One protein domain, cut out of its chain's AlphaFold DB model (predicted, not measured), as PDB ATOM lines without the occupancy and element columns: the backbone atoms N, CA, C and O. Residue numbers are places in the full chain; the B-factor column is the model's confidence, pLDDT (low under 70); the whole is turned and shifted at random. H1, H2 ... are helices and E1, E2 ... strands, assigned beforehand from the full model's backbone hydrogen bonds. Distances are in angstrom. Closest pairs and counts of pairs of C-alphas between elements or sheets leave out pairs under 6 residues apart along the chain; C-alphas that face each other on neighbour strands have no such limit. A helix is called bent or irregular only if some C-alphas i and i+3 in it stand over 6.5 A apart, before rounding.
ATOM      1  N   ASN A  25      35.554  -4.306 -20.610       88.12
ATOM      2  CA  ASN A  25      34.370  -5.167 -20.514       88.12
ATOM      3  C   ASN A  25      33.550  -5.228 -21.809       88.12
ATOM      4  O   ASN A  25      32.932  -6.257 -22.082       88.12
ATOM      5  N   ALA A  26      33.538  -4.166 -22.621       90.81
ATOM      6  CA  ALA A  26      32.834  -4.188 -23.899       90.81
ATOM      7  C   ALA A  26      33.537  -5.131 -24.886       90.81
ATOM      8  O   ALA A  26      32.873  -5.909 -25.571       90.81
ATOM      9  N   ASN A  27      34.874  -5.136 -24.898       92.31
ATOM     10  CA  ASN A  27      35.664  -6.089 -25.676       92.31
ATOM     11  C   ASN A  27      35.386  -7.536 -25.243       92.31
ATOM     12  O   ASN A  27      35.146  -8.388 -26.097       92.31
ATOM     13  N   ILE A  28      35.335  -7.808 -23.936       90.06
ATOM     14  CA  ILE A  28      35.027  -9.146 -23.397       90.06
ATOM     15  C   ILE A  28      33.631  -9.605 -23.820       90.06
ATOM     16  O   ILE A  28      33.465 -10.737 -24.270       90.06
ATOM     17  N   ASN A  29      32.629  -8.733 -23.695       92.31
ATOM     18  CA  ASN A  29      31.257  -9.053 -24.084       92.31
ATOM     19  C   ASN A  29      31.161  -9.359 -25.583       92.31
ATOM     20  O   ASN A  29      30.533 -10.342 -25.957       92.31
ATOM     21  N   SER A  30      31.849  -8.583 -26.427       93.75
ATOM     22  CA  SER A  30      31.920  -8.858 -27.864       93.75
ATOM     23  C   SER A  30      32.559 -10.216 -28.164       93.75
ATOM     24  O   SER A  30      32.078 -10.927 -29.040       93.75
ATOM     25  N   LEU A  31      33.626 -10.591 -27.449       95.75
ATOM     26  CA  LEU A  31      34.269 -11.893 -27.623       95.75
ATOM     27  C   LEU A  31      33.375 -13.045 -27.145       95.75
ATOM     28  O   LEU A  31      33.327 -14.081 -27.798       95.75
ATOM     29  N   ARG A  32      32.623 -12.869 -26.051       94.75
ATOM     30  CA  ARG A  32      31.683 -13.886 -25.540       94.75
ATOM     31  C   ARG A  32      30.597 -14.254 -26.546       94.75
ATOM     32  O   ARG A  32      30.224 -15.424 -26.614       94.75
ATOM     33  N   GLU A  33      30.123 -13.300 -27.344       94.88
ATOM     34  CA  GLU A  33      29.123 -13.592 -28.377       94.88
ATOM     35  C   GLU A  33      29.655 -14.576 -29.435       94.88
ATOM     36  O   GLU A  33      28.905 -15.444 -29.870       94.88
ATOM     37  N   ILE A  34      30.962 -14.574 -29.739       94.94
ATOM     38  CA  ILE A  34      31.584 -15.566 -30.643       94.94
ATOM     39  C   ILE A  34      31.369 -16.995 -30.123       94.94
ATOM     40  O   ILE A  34      31.037 -17.900 -30.890       94.94
ATOM     41  N   PHE A  35      31.535 -17.204 -28.814       93.94
ATOM     42  CA  PHE A  35      31.358 -18.513 -28.177       93.94
ATOM     43  C   PHE A  35      29.883 -18.891 -28.077       93.94
ATOM     44  O   PHE A  35      29.517 -20.034 -28.330       93.94
ATOM     45  N   LYS A  36      29.023 -17.928 -27.744       93.00
ATOM     46  CA  LYS A  36      27.577 -18.136 -27.636       93.00
ATOM     47  C   LYS A  36      26.927 -18.498 -28.970       93.00
ATOM     48  O   LYS A  36      26.043 -19.348 -28.995       93.00
ATOM     49  N   GLU A  37      27.377 -17.889 -30.061       93.81
ATOM     50  CA  GLU A  37      26.898 -18.166 -31.418       93.81
ATOM     51  C   GLU A  37      27.641 -19.330 -32.091       93.81
ATOM     52  O   GLU A  37      27.329 -19.678 -33.229       93.81
ATOM     53  N   ASN A  38      28.631 -19.933 -31.418       93.12
ATOM     54  CA  ASN A  38      29.536 -20.925 -32.004       93.12
ATOM     55  C   ASN A  38      30.157 -20.443 -33.337       93.12
ATOM     56  O   ASN A  38      30.290 -21.193 -34.307       93.12
ATOM     57  N   ASN A  39      30.529 -19.163 -33.413       95.06
ATOM     58  CA  ASN A  39      30.966 -18.522 -34.649       95.06
ATOM     59  C   ASN A  39      32.455 -18.791 -34.938       95.06
ATOM     60  O   ASN A  39      33.317 -17.914 -34.855       95.06
ATOM     61  N   LYS A  40      32.762 -20.039 -35.303       94.50
ATOM     62  CA  LYS A  40      34.124 -20.489 -35.638       94.50
ATOM     63  C   LYS A  40      34.727 -19.743 -36.831       94.50
ATOM     64  O   LYS A  40      35.936 -19.555 -36.887       94.50
ATOM     65  N   LYS A  41      33.895 -19.293 -37.778       95.56
ATOM     66  CA  LYS A  41      34.355 -18.535 -38.948       95.56
ATOM     67  C   LYS A  41      34.935 -17.186 -38.529       95.56
ATOM     68  O   LYS A  41      36.057 -16.872 -38.915       95.56
ATOM     69  N   LEU A  42      34.211 -16.435 -37.697       95.75
ATOM     70  CA  LEU A  42      34.700 -15.166 -37.163       95.75
ATOM     71  C   LEU A  42      35.971 -15.369 -36.327       95.75
ATOM     72  O   LEU A  42      36.904 -14.578 -36.425       95.75
ATOM     73  N   LEU A  43      36.050 -16.468 -35.568       95.12
ATOM     74  CA  LEU A  43      37.252 -16.822 -34.813       95.12
ATOM     75  C   LEU A  43      38.495 -16.959 -35.719       95.12
ATOM     76  O   LEU A  43      39.552 -16.414 -35.398       95.12
ATOM     77  N   ILE A  44      38.357 -17.633 -36.867       96.31
ATOM     78  CA  ILE A  44      39.417 -17.750 -37.884       96.31
ATOM     79  C   ILE A  44      39.720 -16.387 -38.520       96.31
ATOM     80  O   ILE A  44      40.885 -16.030 -38.679       96.31
ATOM     81  N   GLU A  45      38.701 -15.602 -38.875       96.31
ATOM     82  CA  GLU A  45      38.877 -14.280 -39.496       96.31
ATOM     83  C   GLU A  45      39.629 -13.295 -38.590       96.31
ATOM     84  O   GLU A  45      40.397 -12.470 -39.084       96.31
ATOM     85  N   MET A  46      39.454 -13.412 -37.272       96.19
ATOM     86  CA  MET A  46      40.161 -12.611 -36.269       96.19
ATOM     87  C   MET A  46      41.589 -13.094 -35.988       96.19
ATOM     88  O   MET A  46      42.325 -12.411 -35.271       96.19
ATOM     89  N   SER A  47      41.995 -14.261 -36.494       96.56
ATOM     90  CA  SER A  47      43.320 -14.816 -36.218       96.56
ATOM     91  C   SER A  47      44.436 -14.036 -36.910       96.56
ATOM     92  O   SER A  47      44.335 -13.638 -38.074       96.56
ATOM     93  N   LEU A  48      45.537 -13.830 -36.185       95.19
ATOM     94  CA  LEU A  48      46.782 -13.377 -36.791       95.19
ATOM     95  C   LEU A  48      47.236 -14.387 -37.846       95.19
ATOM     96  O   LEU A  48      47.054 -15.593 -37.689       95.19
ATOM     97  N   GLN A  49      47.886 -13.892 -38.900       93.56
ATOM     98  CA  GLN A  49      48.347 -14.721 -40.017       93.56
ATOM     99  C   GLN A  49      49.206 -15.912 -39.559       93.56
ATOM    100  O   GLN A  49      49.078 -17.002 -40.106       93.56
ATOM    101  N   GLU A  50      50.037 -15.715 -38.534       92.69
ATOM    102  CA  GLU A  50      50.886 -16.755 -37.940       92.69
ATOM    103  C   GLU A  50      50.101 -17.849 -37.199       92.69
ATOM    104  O   GLU A  50      50.561 -18.984 -37.126       92.69
ATOM    105  N   VAL A  51      48.903 -17.539 -36.691       94.31
ATOM    106  CA  VAL A  51      48.034 -18.492 -35.977       94.31
ATOM    107  C   VAL A  51      47.034 -19.160 -36.916       94.31
ATOM    108  O   VAL A  51      46.594 -20.284 -36.678       94.31
ATOM    109  N   ARG A  52      46.683 -18.471 -38.005       95.31
ATOM    110  CA  ARG A  52      45.598 -18.836 -38.916       95.31
ATOM    111  C   ARG A  52      45.692 -20.266 -39.439       95.31
ATOM    112  O   ARG A  52      44.694 -20.978 -39.454       95.31
ATOM    113  N   HIS A  53      46.891 -20.706 -39.814       92.19
ATOM    114  CA  HIS A  53      47.087 -22.067 -40.306       92.19
ATOM    115  C   HIS A  53      46.751 -23.125 -39.244       92.19
ATOM    116  O   HIS A  53      46.086 -24.112 -39.554       92.19
ATOM    117  N   TYR A  54      47.157 -22.904 -37.988       91.25
ATOM    118  CA  TYR A  54      46.891 -23.840 -36.896       91.25
ATOM    119  C   TYR A  54      45.391 -23.975 -36.648       91.25
ATOM    120  O   TYR A  54      44.871 -25.088 -36.673       91.25
ATOM    121  N   ILE A  55      44.682 -22.851 -36.518       94.62
ATOM    122  CA  ILE A  55      43.240 -22.860 -36.247       94.62
ATOM    123  C   ILE A  55      42.423 -23.418 -37.420       94.62
ATOM    124  O   ILE A  55      41.511 -24.209 -37.200       94.62
ATOM    125  N   GLU A  56      42.760 -23.079 -38.669       94.81
ATOM    126  CA  GLU A  56      42.077 -23.626 -39.852       94.81
ATOM    127  C   GLU A  56      42.282 -25.139 -39.980       94.81
ATOM    128  O   GLU A  56      41.433 -25.836 -40.539       94.81
ATOM    129  N   SER A  57      43.405 -25.656 -39.476       91.62
ATOM    130  CA  SER A  57      43.731 -27.079 -39.524       91.62
ATOM    131  C   SER A  57      43.115 -27.904 -38.389       91.62
ATOM    132  O   SER A  57      42.988 -29.121 -38.563       91.62
ATOM    133  N   ASP A  58      42.712 -27.254 -37.292       92.56
ATOM    134  CA  ASP A  58      42.349 -27.886 -36.024       92.56
ATOM    135  C   ASP A  58      41.071 -28.732 -36.101       92.56
ATOM    136  O   ASP A  58      40.079 -28.363 -36.742       92.56
ATOM    137  N   LEU A  59      41.078 -29.874 -35.409       88.00
ATOM    138  CA  LEU A  59      39.961 -30.817 -35.401       88.00
ATOM    139  C   LEU A  59      38.710 -30.239 -34.737       88.00
ATOM    140  O   LEU A  59      37.610 -30.474 -35.238       88.00
ATOM    141  N   LEU A  60      38.853 -29.445 -33.671       88.81
ATOM    142  CA  LEU A  60      37.725 -28.762 -33.036       88.81
ATOM    143  C   LEU A  60      37.028 -27.829 -34.028       88.81
ATOM    144  O   LEU A  60      35.798 -27.731 -34.066       88.81
ATOM    145  N   ILE A  61      37.827 -27.114 -34.815       92.38
ATOM    146  CA  ILE A  61      37.344 -26.082 -35.725       92.38
ATOM    147  C   ILE A  61      36.695 -26.710 -36.957       92.38
ATOM    148  O   ILE A  61      35.588 -26.313 -37.319       92.38
ATOM    149  N   LYS A  62      37.325 -27.735 -37.542       89.38
ATOM    150  CA  LYS A  62      36.807 -28.460 -38.712       89.38
ATOM    151  C   LYS A  62      35.576 -29.315 -38.424       89.38
ATOM    152  O   LYS A  62      34.774 -29.538 -39.324       89.38
ATOM    153  N   ASN A  63      35.438 -29.835 -37.208       85.12
ATOM    154  CA  ASN A  63      34.335 -30.720 -36.861       85.12
ATOM    155  C   ASN A  63      33.021 -29.928 -36.745       85.12
ATOM    156  O   ASN A  63      32.878 -29.065 -35.875       85.12
ATOM    157  N   GLU A  64      32.048 -30.235 -37.602       84.31
ATOM    158  CA  GLU A  64      30.752 -29.539 -37.662       84.31
ATOM    159  C   GLU A  64      29.895 -29.735 -36.402       84.31
ATOM    160  O   GLU A  64      29.097 -28.865 -36.056       84.31
ATOM    161  N   TYR A  65      30.081 -30.845 -35.685       84.38
ATOM    162  CA  TYR A  65      29.347 -31.160 -34.456       84.38
ATOM    163  C   TYR A  65      29.956 -30.517 -33.211       84.38
ATOM    164  O   TYR A  65      29.284 -30.384 -32.192       84.38
ATOM    165  N   SER A  66      31.232 -30.137 -33.272       87.19
ATOM    166  CA  SER A  66      31.906 -29.467 -32.166       87.19
ATOM    167  C   SER A  66      31.418 -28.037 -32.013       87.19
ATOM    168  O   SER A  66      31.231 -27.320 -32.997       87.19
ATOM    169  N   THR A  67      31.272 -27.587 -30.775       89.50
ATOM    170  CA  THR A  67      30.846 -26.228 -30.450       89.50
ATOM    171  C   THR A  67      31.861 -25.548 -29.545       89.50
ATOM    172  O   THR A  67      32.445 -26.172 -28.664       89.50
ATOM    173  N   LEU A  68      32.085 -24.256 -29.767       90.12
ATOM    174  CA  LEU A  68      32.666 -23.392 -28.747       90.12
ATOM    175  C   LEU A  68      31.658 -23.290 -27.599       90.12
ATOM    176  O   LEU A  68      30.472 -23.062 -27.842       90.12
ATOM    177  N   VAL A  69      32.098 -23.458 -26.350       88.12
ATOM    178  CA  VAL A  69      31.154 -23.445 -25.226       88.12
ATOM    179  C   VAL A  69      30.952 -22.032 -24.692       88.12
ATOM    180  O   VAL A  69      31.893 -21.364 -24.267       88.12
ATOM    181  N   ASN A  70      29.695 -21.589 -24.636       84.31
ATOM    182  CA  ASN A  70      29.313 -20.302 -24.039       84.31
ATOM    183  C   ASN A  70      29.776 -20.174 -22.571       84.31
ATOM    184  O   ASN A  70      30.163 -19.107 -22.113       84.31
ATOM    185  N   VAL A  71      29.797 -21.287 -21.833       82.88
ATOM    186  CA  VAL A  71      30.215 -21.331 -20.421       82.88
ATOM    187  C   VAL A  71      31.734 -21.368 -20.221       82.88
ATOM    188  O   VAL A  71      32.178 -21.730 -19.136       82.88
ATOM    189  N   SER A  72      32.528 -21.035 -21.245       90.31
ATOM    190  CA  SER A  72      33.990 -20.949 -21.136       90.31
ATOM    191  C   SER A  72      34.418 -20.089 -19.952       90.31
ATOM    192  O   SER A  72      33.855 -19.018 -19.707       90.31
ATOM    193  N   GLU A  73      35.461 -20.526 -19.256       93.75
ATOM    194  CA  GLU A  73      36.145 -19.674 -18.292       93.75
ATOM    195  C   GLU A  73      36.904 -18.579 -19.039       93.75
ATOM    196  O   GLU A  73      37.490 -18.818 -20.097       93.75
ATOM    197  N   VAL A  74      36.864 -17.366 -18.489       95.06
ATOM    198  CA  VAL A  74      37.533 -16.199 -19.061       95.06
ATOM    199  C   VAL A  74      38.618 -15.751 -18.101       95.06
ATOM    200  O   VAL A  74      38.331 -15.452 -16.942       95.06
ATOM    201  N   TYR A  75      39.845 -15.666 -18.601       94.19
ATOM    202  CA  TYR A  75      40.993 -15.164 -17.864       94.19
ATOM    203  C   TYR A  75      41.461 -13.838 -18.452       94.19
ATOM    204  O   TYR A  75      41.550 -13.673 -19.667       94.19
ATOM    205  N   TYR A  76      41.786 -12.899 -17.573       93.38
ATOM    206  CA  TYR A  76      42.296 -11.573 -17.906       93.38
ATOM    207  C   TYR A  76      43.762 -11.525 -17.528       93.38
ATOM    208  O   TYR A  76      44.088 -11.821 -16.376       93.38
ATOM    209  N   GLY A  77      44.634 -11.146 -18.458       91.56
ATOM    210  CA  GLY A  77      46.045 -10.952 -18.160       91.56
ATOM    211  C   GLY A  77      46.483  -9.497 -18.271       91.56
ATOM    212  O   GLY A  77      46.050  -8.751 -19.153       91.56
ATOM    213  N   TRP A  78      47.332  -9.075 -17.336       89.69
ATOM    214  CA  TRP A  78      47.852  -7.710 -17.264       89.69
ATOM    215  C   TRP A  78      49.284  -7.653 -16.735       89.69
ATOM    216  O   TRP A  78      49.795  -8.572 -16.089       89.69
ATOM    217  N   GLY A  79      49.919  -6.509 -16.994       76.75
ATOM    218  CA  GLY A  79      51.366  -6.348 -16.885       76.75
ATOM    219  C   GLY A  79      52.052  -7.108 -18.016       76.75
ATOM    220  O   GLY A  79      51.701  -8.244 -18.274       76.75
ATOM    221  N   VAL A  80      53.005  -6.501 -18.715       69.56
ATOM    222  CA  VAL A  80      53.682  -7.155 -19.846       69.56
ATOM    223  C   VAL A  80      55.128  -7.403 -19.473       69.56
ATOM    224  O   VAL A  80      55.855  -6.461 -19.139       69.56
ATOM    225  N   ASP A  81      55.561  -8.656 -19.559       72.69
ATOM    226  CA  ASP A  81      56.981  -8.961 -19.480       72.69
ATOM    227  C   ASP A  81      57.678  -8.358 -20.707       72.69
ATOM    228  O   ASP A  81      57.334  -8.629 -21.861       72.69
ATOM    229  N   LYS A  82      58.669  -7.492 -20.475       68.81
ATOM    230  CA  LYS A  82      59.322  -6.748 -21.560       68.81
ATOM    231  C   LYS A  82      60.084  -7.649 -22.537       68.81
ATOM    232  O   LYS A  82      60.250  -7.233 -23.685       68.81
ATOM    233  N   LYS A  83      60.548  -8.822 -22.093       73.31
ATOM    234  CA  LYS A  83      61.305  -9.787 -22.900       73.31
ATOM    235  C   LYS A  83      60.379 -10.718 -23.668       73.31
ATOM    236  O   LYS A  83      60.591 -10.913 -24.858       73.31
ATOM    237  N   THR A  84      59.381 -11.285 -23.000       68.69
ATOM    238  CA  THR A  84      58.550 -12.355 -23.570       68.69
ATOM    239  C   THR A  84      57.252 -11.836 -24.182       68.69
ATOM    240  O   THR A  84      56.633 -12.540 -24.970       68.69
ATOM    241  N   LYS A  85      56.856 -10.594 -23.865       68.12
ATOM    242  CA  LYS A  85      55.595  -9.963 -24.292       68.12
ATOM    243  C   LYS A  85      54.332 -10.695 -23.816       68.12
ATOM    244  O   LYS A  85      53.250 -10.411 -24.321       68.12
ATOM    245  N   TYR A  86      54.457 -11.577 -22.825       66.69
ATOM    246  CA  TYR A  86      53.331 -12.250 -22.177       66.69
ATOM    247  C   TYR A  86      52.823 -11.469 -20.959       66.69
ATOM    248  O   TYR A  86      53.574 -10.666 -20.385       66.69
ATOM    249  N   PRO A  87      51.561 -11.699 -20.546       72.25
ATOM    250  CA  PRO A  87      51.047 -11.161 -19.299       72.25
ATOM    251  C   PRO A  87      51.835 -11.695 -18.094       72.25
ATOM    252  O   PRO A  87      52.123 -12.887 -18.007       72.25
ATOM    253  N   VAL A  88      52.163 -10.816 -17.148       77.44
ATOM    254  CA  VAL A  88      52.851 -11.183 -15.894       77.44
ATOM    255  C   VAL A  88      51.856 -11.688 -14.850       77.44
ATOM    256  O   VAL A  88      52.196 -12.519 -14.016       77.44
ATOM    257  N   ASN A  89      50.620 -11.191 -14.898       85.19
ATOM    258  CA  ASN A  89      49.542 -11.588 -14.003       85.19
ATOM    259  C   ASN A  89      48.362 -12.101 -14.818       85.19
ATOM    260  O   ASN A  89      48.077 -11.549 -15.879       85.19
ATOM    261  N   THR A  90      47.646 -13.093 -14.291       87.38
ATOM    262  CA  THR A  90      46.392 -13.607 -14.854       87.38
ATOM    263  C   THR A  90      45.355 -13.812 -13.746       87.38
ATOM    264  O   THR A  90      45.700 -14.092 -12.599       87.38
ATOM    265  N   SER A  91      44.068 -13.641 -14.058       88.88
ATOM    266  CA  SER A  91      42.966 -13.857 -13.105       88.88
ATOM    267  C   SER A  91      41.672 -14.222 -13.822       88.88
ATOM    268  O   SER A  91      41.401 -13.706 -14.900       88.88
ATOM    269  N   ALA A  92      40.835 -15.049 -13.191       88.81
ATOM    270  CA  ALA A  92      39.467 -15.335 -13.641       88.81
ATOM    271  C   ALA A  92      38.460 -14.217 -13.281       88.81
ATOM    272  O   ALA A  92      37.306 -14.227 -13.710       88.81
ATOM    273  N   VAL A  93      38.881 -13.239 -12.475       87.88
ATOM    274  CA  VAL A  93      38.085 -12.068 -12.080       87.88
ATOM    275  C   VAL A  93      38.662 -10.829 -12.747       87.88
ATOM    276  O   VAL A  93      39.866 -10.583 -12.642       87.88
ATOM    277  N   TYR A  94      37.800 -10.043 -13.401       85.25
ATOM    278  CA  TYR A  94      38.224  -8.806 -14.051       85.25
ATOM    279  C   TYR A  94      38.824  -7.855 -13.003       85.25
ATOM    280  O   TYR A  94      38.193  -7.627 -11.960       85.25
ATOM    281  N   PRO A  95      40.032  -7.314 -13.228       83.69
ATOM    282  CA  PRO A  95      40.705  -6.502 -12.227       83.69
ATOM    283  C   PRO A  95      39.928  -5.205 -11.961       83.69
ATOM    284  O   PRO A  95      39.551  -4.479 -12.878       83.69
ATOM    285  N   LYS A  96      39.665  -4.916 -10.678       78.00
ATOM    286  CA  LYS A  96      38.934  -3.706 -10.244       78.00
ATOM    287  C   LYS A  96      39.783  -2.437 -10.332       78.00
ATOM    288  O   LYS A  96      39.247  -1.334 -10.417       78.00
ATOM    289  N   GLU A  97      41.098  -2.594 -10.254       75.62
ATOM    290  CA  GLU A  97      42.055  -1.504 -10.401       75.62
ATOM    291  C   GLU A  97      42.104  -1.037 -11.862       75.62
ATOM    292  O   GLU A  97      41.811  -1.809 -12.775       75.62
ATOM    293  N   LYS A  98      42.494   0.221 -12.106       74.75
ATOM    294  CA  LYS A  98      42.676   0.774 -13.463       74.75
ATOM    295  C   LYS A  98      43.944   0.214 -14.129       74.75
ATOM    296  O   LYS A  98      44.842   0.968 -14.497       74.75
ATOM    297  N   VAL A  99      44.036  -1.106 -14.239       84.56
ATOM    298  CA  VAL A  99      45.117  -1.809 -14.930       84.56
ATOM    299  C   VAL A  99      44.724  -2.060 -16.381       84.56
ATOM    300  O   VAL A  99      43.570  -2.335 -16.697       84.56
ATOM    301  N   CYS A 100      45.704  -1.958 -17.272       86.38
ATOM    302  CA  CYS A 100      45.525  -2.305 -18.673       86.38
ATOM    303  C   CYS A 100      45.485  -3.831 -18.814       86.38
ATOM    304  O   CYS A 100      46.495  -4.488 -18.549       86.38
ATOM    305  N   VAL A 101      44.342  -4.390 -19.209       90.50
ATOM    306  CA  VAL A 101      44.232  -5.807 -19.580       90.50
ATOM    307  C   VAL A 101      44.760  -5.965 -21.001       90.50
ATOM    308  O   VAL A 101      44.205  -5.392 -21.934       90.50
ATOM    309  N   TRP A 102      45.843  -6.720 -21.154       89.12
ATOM    310  CA  TRP A 102      46.570  -6.876 -22.416       89.12
ATOM    311  C   TRP A 102      46.105  -8.076 -23.227       89.12
ATOM    312  O   TRP A 102      46.150  -8.050 -24.456       89.12
ATOM    313  N   ASN A 103      45.649  -9.125 -22.546       91.88
ATOM    314  CA  ASN A 103      45.088 -10.299 -23.187       91.88
ATOM    315  C   ASN A 103      43.860 -10.828 -22.436       91.88
ATOM    316  O   ASN A 103      43.685 -10.628 -21.231       91.88
ATOM    317  N   ILE A 104      43.002 -11.510 -23.186       94.75
ATOM    318  CA  ILE A 104      41.841 -12.241 -22.693       94.75
ATOM    319  C   ILE A 104      41.976 -13.657 -23.226       94.75
ATOM    320  O   ILE A 104      42.145 -13.844 -24.429       94.75
ATOM    321  N   SER A 105      41.889 -14.639 -22.341       95.06
ATOM    322  CA  SER A 105      41.908 -16.053 -22.697       95.06
ATOM    323  C   SER A 105      40.562 -16.686 -22.390       95.06
ATOM    324  O   SER A 105      39.990 -16.449 -21.326       95.06
ATOM    325  N   PHE A 106      40.065 -17.486 -23.324       96.06
ATOM    326  CA  PHE A 106      38.914 -18.355 -23.134       96.06
ATOM    327  C   PHE A 106      39.400 -19.792 -23.031       96.06
ATOM    328  O   PHE A 106      40.118 -20.266 -23.914       96.06
ATOM    329  N   ALA A 107      38.966 -20.487 -21.985       94.56
ATOM    330  CA  ALA A 107      39.287 -21.889 -21.783       94.56
ATOM    331  C   ALA A 107      38.041 -22.725 -21.502       94.56
ATOM    332  O   ALA A 107      37.037 -22.234 -20.973       94.56
ATOM    333  N   LEU A 108      38.126 -24.018 -21.816       93.50
ATOM    334  CA  LEU A 108      37.140 -24.978 -21.326       93.50
ATOM    335  C   LEU A 108      37.124 -24.933 -19.782       93.50
ATOM    336  O   LEU A 108      38.196 -24.825 -19.186       93.50
ATOM    337  N   PRO A 109      35.963 -25.013 -19.106       91.69
ATOM    338  CA  PRO A 109      35.920 -24.877 -17.652       91.69
ATOM    339  C   PRO A 109      36.794 -25.888 -16.907       91.69
ATOM    340  O   PRO A 109      36.739 -27.087 -17.191       91.69
ATOM    341  N   GLU A 110      37.557 -25.425 -15.914       91.06
ATOM    342  CA  GLU A 110      38.546 -26.216 -15.174       91.06
ATOM    343  C   GLU A 110      37.963 -27.501 -14.596       91.06
ATOM    344  O   GLU A 110      38.550 -28.573 -14.724       91.06
ATOM    345  N   TYR A 111      36.768 -27.419 -14.010       88.75
ATOM    346  CA  TYR A 111      36.099 -28.581 -13.424       88.75
ATOM    347  C   TYR A 111      35.768 -29.675 -14.454       88.75
ATOM    348  O   TYR A 111      35.517 -30.819 -14.067       88.75
ATOM    349  N   MET A 112      35.689 -29.333 -15.745       89.25
ATOM    350  CA  MET A 112      35.554 -30.305 -16.828       89.25
ATOM    351  C   MET A 112      36.915 -30.838 -17.244       89.25
ATOM    352  O   MET A 112      37.048 -32.050 -17.376       89.25
ATOM    353  N   ARG A 113      37.903 -29.950 -17.422       92.06
ATOM    354  CA  ARG A 113      39.275 -30.319 -17.807       92.06
ATOM    355  C   ARG A 113      39.854 -31.340 -16.833       92.06
ATOM    356  O   ARG A 113      40.192 -32.438 -17.244       92.06
ATOM    357  N   LYS A 114      39.732 -31.070 -15.528       92.00
ATOM    358  CA  LYS A 114      40.138 -31.965 -14.430       92.00
ATOM    359  C   LYS A 114      39.422 -33.320 -14.372       92.00
ATOM    360  O   LYS A 114      39.797 -34.181 -13.586       92.00
ATOM    361  N   LYS A 115      38.341 -33.515 -15.135       92.75
ATOM    362  CA  LYS A 115      37.691 -34.832 -15.292       92.75
ATOM    363  C   LYS A 115      38.234 -35.615 -16.486       92.75
ATOM    364  O   LYS A 115      37.868 -36.776 -16.646       92.75
ATOM    365  N   CYS A 116      39.008 -34.961 -17.340       91.38
ATOM    366  CA  CYS A 116      39.616 -35.513 -18.538       91.38
ATOM    367  C   CYS A 116      41.110 -35.777 -18.327       91.38
ATOM    368  O   CYS A 116      41.602 -36.792 -18.808       91.38
ATOM    369  N   ASP A 117      41.805 -34.910 -17.589       87.56
ATOM    370  CA  ASP A 117      43.203 -35.081 -17.207       87.56
ATOM    371  C   ASP A 117      43.495 -34.504 -15.812       87.56
ATOM    372  O   ASP A 117      42.872 -33.538 -15.376       87.56
ATOM    373  N   ASP A 118      44.451 -35.097 -15.095       81.62
ATOM    374  CA  ASP A 118      44.769 -34.678 -13.721       81.62
ATOM    375  C   ASP A 118      45.406 -33.273 -13.674       81.62
ATOM    376  O   ASP A 118      45.220 -32.528 -12.706       81.62
ATOM    377  N   ASP A 119      46.089 -32.882 -14.753       82.44
ATOM    378  CA  ASP A 119      46.812 -31.612 -14.871       82.44
ATOM    379  C   ASP A 119      45.927 -30.445 -15.351       82.44
ATOM    380  O   ASP A 119      46.333 -29.280 -15.289       82.44
ATOM    381  N   GLY A 120      44.702 -30.718 -15.814       81.69
ATOM    382  CA  GLY A 120      43.807 -29.708 -16.375       81.69
ATOM    383  C   GLY A 120      44.287 -29.121 -17.710       81.69
ATOM    384  O   GLY A 120      43.809 -28.058 -18.102       81.69
ATOM    385  N   ALA A 121      45.228 -29.741 -18.411       88.25
ATOM    386  CA  ALA A 121      45.682 -29.289 -19.723       88.25
ATOM    387  C   ALA A 121      44.670 -29.615 -20.838       88.25
ATOM    388  O   ALA A 121      44.705 -28.991 -21.895       88.25
ATOM    389  N   TYR A 122      43.747 -30.549 -20.619       92.75
ATOM    390  CA  TYR A 122      42.748 -30.954 -21.600       92.75
ATOM    391  C   TYR A 122      41.818 -29.792 -21.971       92.75
ATOM    392  O   TYR A 122      41.359 -29.060 -21.100       92.75
ATOM    393  N   GLY A 123      41.447 -29.652 -23.244       93.56
ATOM    394  CA  GLY A 123      40.512 -28.624 -23.712       93.56
ATOM    395  C   GLY A 123      41.141 -27.614 -24.668       93.56
ATOM    396  O   GLY A 123      42.181 -27.868 -25.263       93.56
ATOM    397  N   TYR A 124      40.494 -26.459 -24.841       94.31
ATOM    398  CA  TYR A 124      41.045 -25.361 -25.638       94.31
ATOM    399  C   TYR A 124      41.486 -24.188 -24.768       94.31
ATOM    400  O   TYR A 124      40.931 -23.957 -23.694       94.31
ATOM    401  N   PHE A 125      42.422 -23.413 -25.308       94.31
ATOM    402  CA  PHE A 125      42.901 -22.140 -24.790       94.31
ATOM    403  C   PHE A 125      43.011 -21.180 -25.971       94.31
ATOM    404  O   PHE A 125      43.822 -21.367 -26.879       94.31
ATOM    405  N   ILE A 126      42.127 -20.190 -25.995       96.25
ATOM    406  CA  ILE A 126      41.954 -19.277 -27.122       96.25
ATOM    407  C   ILE A 126      42.232 -17.872 -26.613       96.25
ATOM    408  O   ILE A 126      41.460 -17.338 -25.815       96.25
ATOM    409  N   GLU A 127      43.331 -17.275 -27.065       95.50
ATOM    410  CA  GLU A 127      43.813 -16.008 -26.526       95.50
ATOM    411  C   GLU A 127      43.711 -14.872 -27.539       95.50
ATOM    412  O   GLU A 127      44.160 -14.955 -28.688       95.50
ATOM    413  N   PHE A 128      43.170 -13.764 -27.051       95.94
ATOM    414  CA  PHE A 128      42.977 -12.531 -27.786       95.94
ATOM    415  C   PHE A 128      43.802 -11.415 -27.171       95.94
ATOM    416  O   PHE A 128      43.970 -11.346 -25.953       95.94
ATOM    417  N   LYS A 129      44.272 -10.509 -28.018       93.00
ATOM    418  CA  LYS A 129      44.888  -9.242 -27.621       93.00
ATOM    419  C   LYS A 129      44.412  -8.145 -28.555       93.00
ATOM    420  O   LYS A 129      43.838  -8.432 -29.606       93.00
ATOM    421  N   LYS A 130      44.670  -6.891 -28.200       91.88
ATOM    422  CA  LYS A 130      44.421  -5.763 -29.093       91.88
ATOM    423  C   LYS A 130      45.741  -5.301 -29.712       91.88
ATOM    424  O   LYS A 130      46.733  -5.157 -29.010       91.88
ATOM    425  N   VAL A 131      45.758  -5.124 -31.029       87.69
ATOM    426  CA  VAL A 131      46.903  -4.615 -31.798       87.69
ATOM    427  C   VAL A 131      46.387  -3.488 -32.678       87.69
ATOM    428  O   VAL A 131      45.490  -3.716 -33.491       87.69
ATOM    429  N   ASN A 132      46.930  -2.277 -32.517       87.44
ATOM    430  CA  ASN A 132      46.484  -1.079 -33.247       87.44
ATOM    431  C   ASN A 132      44.950  -0.905 -33.193       87.44
ATOM    432  O   ASN A 132      44.277  -0.848 -34.227       87.44
ATOM    433  N   GLY A 133      44.377  -0.991 -31.988       87.62
ATOM    434  CA  GLY A 133      42.939  -0.819 -31.760       87.62
ATOM    435  C   GLY A 133      42.059  -2.016 -32.130       87.62
ATOM    436  O   GLY A 133      40.889  -2.054 -31.743       87.62
ATOM    437  N   LYS A 134      42.594  -3.024 -32.830       91.94
ATOM    438  CA  LYS A 134      41.838  -4.192 -33.307       91.94
ATOM    439  C   LYS A 134      42.081  -5.413 -32.438       91.94
ATOM    440  O   LYS A 134      43.223  -5.750 -32.145       91.94
ATOM    441  N   ILE A 135      41.004  -6.100 -32.062       94.81
ATOM    442  CA  ILE A 135      41.097  -7.373 -31.346       94.81
ATOM    443  C   ILE A 135      41.477  -8.464 -32.342       94.81
ATOM    444  O   ILE A 135      40.830  -8.614 -33.377       94.81
ATOM    445  N   VAL A 136      42.514  -9.222 -32.009       95.69
ATOM    446  CA  VAL A 136      43.029 -10.329 -32.812       95.69
ATOM    447  C   VAL A 136      43.218 -11.558 -31.936       95.69
ATOM    448  O   VAL A 136      43.635 -11.446 -30.780       95.69
ATOM    449  N   LEU A 137      42.938 -12.734 -32.492       96.50
ATOM    450  CA  LEU A 137      43.327 -14.008 -31.901       96.50
ATOM    451  C   LEU A 137      44.813 -14.222 -32.205       96.50
ATOM    452  O   LEU A 137      45.214 -14.302 -33.367       96.50
ATOM    453  N   TYR A 138      45.636 -14.262 -31.159       94.12
ATOM    454  CA  TYR A 138      47.097 -14.333 -31.285       94.12
ATOM    455  C   TYR A 138      47.693 -15.628 -30.741       94.12
ATOM    456  O   TYR A 138      48.861 -15.899 -30.998       94.12
ATOM    457  N   ASN A 139      46.913 -16.419 -30.006       94.50
ATOM    458  CA  ASN A 139      47.293 -17.770 -29.635       94.50
ATOM    459  C   ASN A 139      46.061 -18.675 -29.647       94.50
ATOM    460  O   ASN A 139      44.961 -18.262 -29.273       94.50
ATOM    461  N   TYR A 140      46.263 -19.908 -30.087       95.06
ATOM    462  CA  TYR A 140      45.244 -20.939 -30.123       95.06
ATOM    463  C   TYR A 140      45.890 -22.274 -29.787       95.06
ATOM    464  O   TYR A 140      46.864 -22.684 -30.415       95.06
ATOM    465  N   THR A 141      45.349 -22.954 -28.788       94.00
ATOM    466  CA  THR A 141      45.759 -24.304 -28.411       94.00
ATOM    467  C   THR A 141      44.514 -25.137 -28.160       94.00
ATOM    468  O   THR A 141      43.552 -24.665 -27.557       94.00
ATOM    469  N   SER A 142      44.530 -26.371 -28.646       93.00
ATOM    470  CA  SER A 142      43.418 -27.313 -28.593       93.00
ATOM    471  C   SER A 142      44.005 -28.690 -28.308       93.00
ATOM    472  O   SER A 142      44.827 -29.192 -29.071       93.00
ATOM    473  N   LEU A 143      43.655 -29.257 -27.159       92.50
ATOM    474  CA  LEU A 143      44.174 -30.513 -26.631       92.50
ATOM    475  C   LEU A 143      42.988 -31.437 -26.382       92.50
ATOM    476  O   LEU A 143      42.420 -31.493 -25.290       92.50
ATOM    477  N   PHE A 144      42.580 -32.114 -27.450       89.69
ATOM    478  CA  PHE A 144      41.469 -33.049 -27.454       89.69
ATOM    479  C   PHE A 144      41.909 -34.377 -28.056       89.69
ATOM    480  O   PHE A 144      42.394 -34.420 -29.185       89.69
ATOM    481  N   ASP A 145      41.646 -35.465 -27.340       87.12
ATOM    482  CA  ASP A 145      41.772 -36.808 -27.894       87.12
ATOM    483  C   ASP A 145      40.495 -37.146 -28.662       87.12
ATOM    484  O   ASP A 145      39.415 -37.233 -28.075       87.12
ATOM    485  N   THR A 146      40.593 -37.322 -29.978       84.88
ATOM    486  CA  THR A 146      39.446 -37.643 -30.842       84.88
ATOM    487  C   THR A 146      39.405 -39.127 -31.194       84.88
ATOM    488  O   THR A 146      40.412 -39.702 -31.607       84.88
ATOM    489  N   LEU A 147      38.227 -39.736 -31.093       86.00
ATOM    490  CA  LEU A 147      37.950 -41.110 -31.507       86.00
ATOM    491  C   LEU A 147      37.611 -41.190 -33.011       86.00
ATOM    492  O   LEU A 147      37.254 -40.175 -33.616       86.00
ATOM    493  N   PRO A 148      37.668 -42.387 -33.634       82.56
ATOM    494  CA  PRO A 148      37.369 -42.561 -35.062       82.56
ATOM    495  C   PRO A 148      35.962 -42.122 -35.490       82.56
ATOM    496  O   PRO A 148      35.746 -41.817 -36.659       82.56
ATOM    497  N   ASP A 149      35.006 -42.090 -34.560       82.50
ATOM    498  CA  ASP A 149      33.631 -41.639 -34.798       82.50
ATOM    499  C   ASP A 149      33.452 -40.113 -34.658       82.50
ATOM    500  O   ASP A 149      32.337 -39.602 -34.770       82.50
ATOM    501  N   GLY A 150      34.543 -39.380 -34.412       78.38
ATOM    502  CA  GLY A 150      34.555 -37.927 -34.259       78.38
ATOM    503  C   GLY A 150      34.149 -37.428 -32.871       78.38
ATOM    504  O   GLY A 150      34.088 -36.212 -32.674       78.38
ATOM    505  N   THR A 151      33.875 -38.318 -31.913       85.62
ATOM    506  CA  THR A 151      33.668 -37.936 -30.510       85.62
ATOM    507  C   THR A 151      34.995 -37.757 -29.777       85.62
ATOM    508  O   THR A 151      36.039 -38.246 -30.202       85.62
ATOM    509  N   LEU A 152      34.976 -37.028 -28.664       87.94
ATOM    510  CA  LEU A 152      36.132 -36.880 -27.787       87.94
ATOM    511  C   LEU A 152      36.281 -38.115 -26.887       87.94
ATOM    512  O   LEU A 152      35.281 -38.666 -26.429       87.94
ATOM    513  N   ALA A 153      37.501 -38.517 -26.544       89.31
ATOM    514  CA  ALA A 153      37.723 -39.594 -25.577       89.31
ATOM    515  C   ALA A 153      37.155 -39.222 -24.195       89.31
ATOM    516  O   ALA A 153      36.598 -40.062 -23.483       89.31
ATOM    517  N   CYS A 154      37.211 -37.936 -23.829       91.94
ATOM    518  CA  CYS A 154      36.621 -37.461 -22.589       91.94
ATOM    519  C   CYS A 154      35.099 -37.259 -22.695       91.94
ATOM    520  O   CYS A 154      34.601 -36.284 -23.270       91.94
ATOM    521  N   LYS A 155      34.337 -38.128 -22.020       88.81
ATOM    522  CA  LYS A 155      32.868 -38.036 -21.933       88.81
ATOM    523  C   LYS A 155      32.381 -36.725 -21.310       88.81
ATOM    524  O   LYS A 155      31.347 -36.204 -21.728       88.81
ATOM    525  N   ALA A 156      33.100 -36.199 -20.313       89.12
ATOM    526  CA  ALA A 156      32.748 -34.925 -19.696       89.12
ATOM    527  C   ALA A 156      32.794 -33.798 -20.735       89.12
ATOM    528  O   ALA A 156      31.822 -33.060 -20.842       89.12
ATOM    529  N   ALA A 157      33.846 -33.730 -21.554       89.81
ATOM    530  CA  ALA A 157      33.964 -32.740 -22.618       89.81
ATOM    531  C   ALA A 157      32.889 -32.913 -23.704       89.81
ATOM    532  O   ALA A 157      32.251 -31.933 -24.076       89.81
ATOM    533  N   ASN A 158      32.607 -34.146 -24.153       89.00
ATOM    534  CA  ASN A 158      31.566 -34.406 -25.161       89.00
ATOM    535  C   ASN A 158      30.208 -33.792 -24.805       89.00
ATOM    536  O   ASN A 158      29.577 -33.172 -25.657       89.00
ATOM    537  N   LYS A 159      29.773 -33.935 -23.546       87.38
ATOM    538  CA  LYS A 159      28.479 -33.415 -23.077       87.38
ATOM    539  C   LYS A 159      28.340 -31.903 -23.289       87.38
ATOM    540  O   LYS A 159      27.250 -31.413 -23.559       87.38
ATOM    541  N   PHE A 160      29.436 -31.163 -23.146       85.44
ATOM    542  CA  PHE A 160      29.428 -29.711 -23.300       85.44
ATOM    543  C   PHE A 160      29.727 -29.275 -24.733       85.44
ATOM    544  O   PHE A 160      29.125 -28.320 -25.204       85.44
ATOM    545  N   MET A 161      30.612 -29.989 -25.428       86.88
ATOM    546  CA  MET A 161      31.112 -29.597 -26.747       86.88
ATOM    547  C   MET A 161      30.218 -30.055 -27.899       86.88
ATOM    548  O   MET A 161      30.196 -29.398 -28.933       86.88
ATOM    549  N   LEU A 162      29.499 -31.171 -27.758       83.44
ATOM    550  CA  LEU A 162      28.719 -31.773 -28.848       83.44
ATOM    551  C   LEU A 162      27.202 -31.608 -28.673       83.44
ATOM    552  O   LEU A 162      26.442 -32.088 -29.509       83.44
ATOM    553  N   GLY A 163      26.751 -30.973 -27.583       63.09
ATOM    554  CA  GLY A 163      25.330 -30.721 -27.325       63.09
ATOM    555  C   GLY A 163      24.445 -31.978 -27.253       63.09
ATOM    556  O   GLY A 163      23.250 -31.876 -27.525       63.09
TER     557      GLY A 163
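This is residues 25 to 163 of the 164 residues of the protein "Maltose transport system permease component" of Enterobacter cloacae subsp. cloacae (strain ATCC 13047 / DSM 30054 / NBRC 13535 / NCTC 10005 / WDCM 00083 / NCDC 279-56) (UniProt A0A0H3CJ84). A strongly twisted sheet of five strands has helix H1 slanting over one face, while the short helices H2, H3 and H4 wrap round its E5 edge. The small helices H5 and H6 sit together at the end of the sheet where E4 begins. The printed part has 139 residues, with six named helices and five named strands in the order H1 H2 H3 H4 E1 E2 E3 H5 E4 E5 H6. The sheet runs E2 E1 E3 E4 E5, all antiparallel, and the class is mixed, helices and strands. The whole is compact, with a radius of gyration of the C-alphas of 15.1 A, and spans 46 by 30 by 28 A.

H1, residues 25 to 36, begins at C-alpha 25 (34.370, -5.167, -20.514) and is 16.3 A long. H2 holds residues 40 to 45, H3 residues 49 to 57, 13.2 A long, and H4 residues 59 to 62. H3 is irregular, but only just: C-alphas 50 and 53 are 6.9 A apart. E1, residues 73 to 80, is 21.6 A long, E2 holds residues 87 to 91, and E3, residues 101 to 107, is 17.0 A long. H5 holds residues 110 to 113. E4, residues 123 to 131, is 26.1 A long, and E5, residues 134 to 143, is 27.3 A long. H6, residues 155 to 161, ends at C-alpha 161 (31.112, -29.597, -26.747).

H1 and H3 on one face of the sheet make two layers, helices over a sheet. H1's height over the sheet is 8.8 A, and the closest C-alphas of H1 and E3 are those of Ile 28 and Ile 104, 7.5 A apart. H2 and H3 form a helical hairpin and only just touch, with 3 pairs of C-alphas within 8 A, the closest those of Ile 44 and Arg 52, 6.4 A apart. H3 lies over E5 at a height of 8.4 A; the closest C-alphas are those of Val 51 and Tyr 138, 6.3 A apart. H4 only grazes the sheet with residues 59 to 61. E2 and E1 form a hairpin, with N 76 and O 91 2.8 A apart, within hydrogen-bond range, as are N 75 of E1 and O 105 of E3 at 2.8 A. N 128 of E4 and O 104 of E3 are within range at 2.8 A, and in the hairpin E4 and E5 so are N 125 and O 141 at 2.8 A. H5 and H6 only just touch, with 3 pairs of C-alphas within 8 A, the closest those of Met 112 and Ala 156, 6.1 A apart; H6 is not on the sheet. Every O i to N i+4 pair is within range in H2, but 6 of 8 in H1, 3 of 5 in H3 and 2 of 3 in H6; H4 and H5 are too short for such a pair.

The two C-alphas farthest apart are those of Lys 98 and Pro 148, 48.7 A. The printed part has no cut, and the link E5 to H6, 11 residues, is long. The mean pLDDT of the printed part is 88.9; residues 80, 82, 84 to 86 and 163 are under 70.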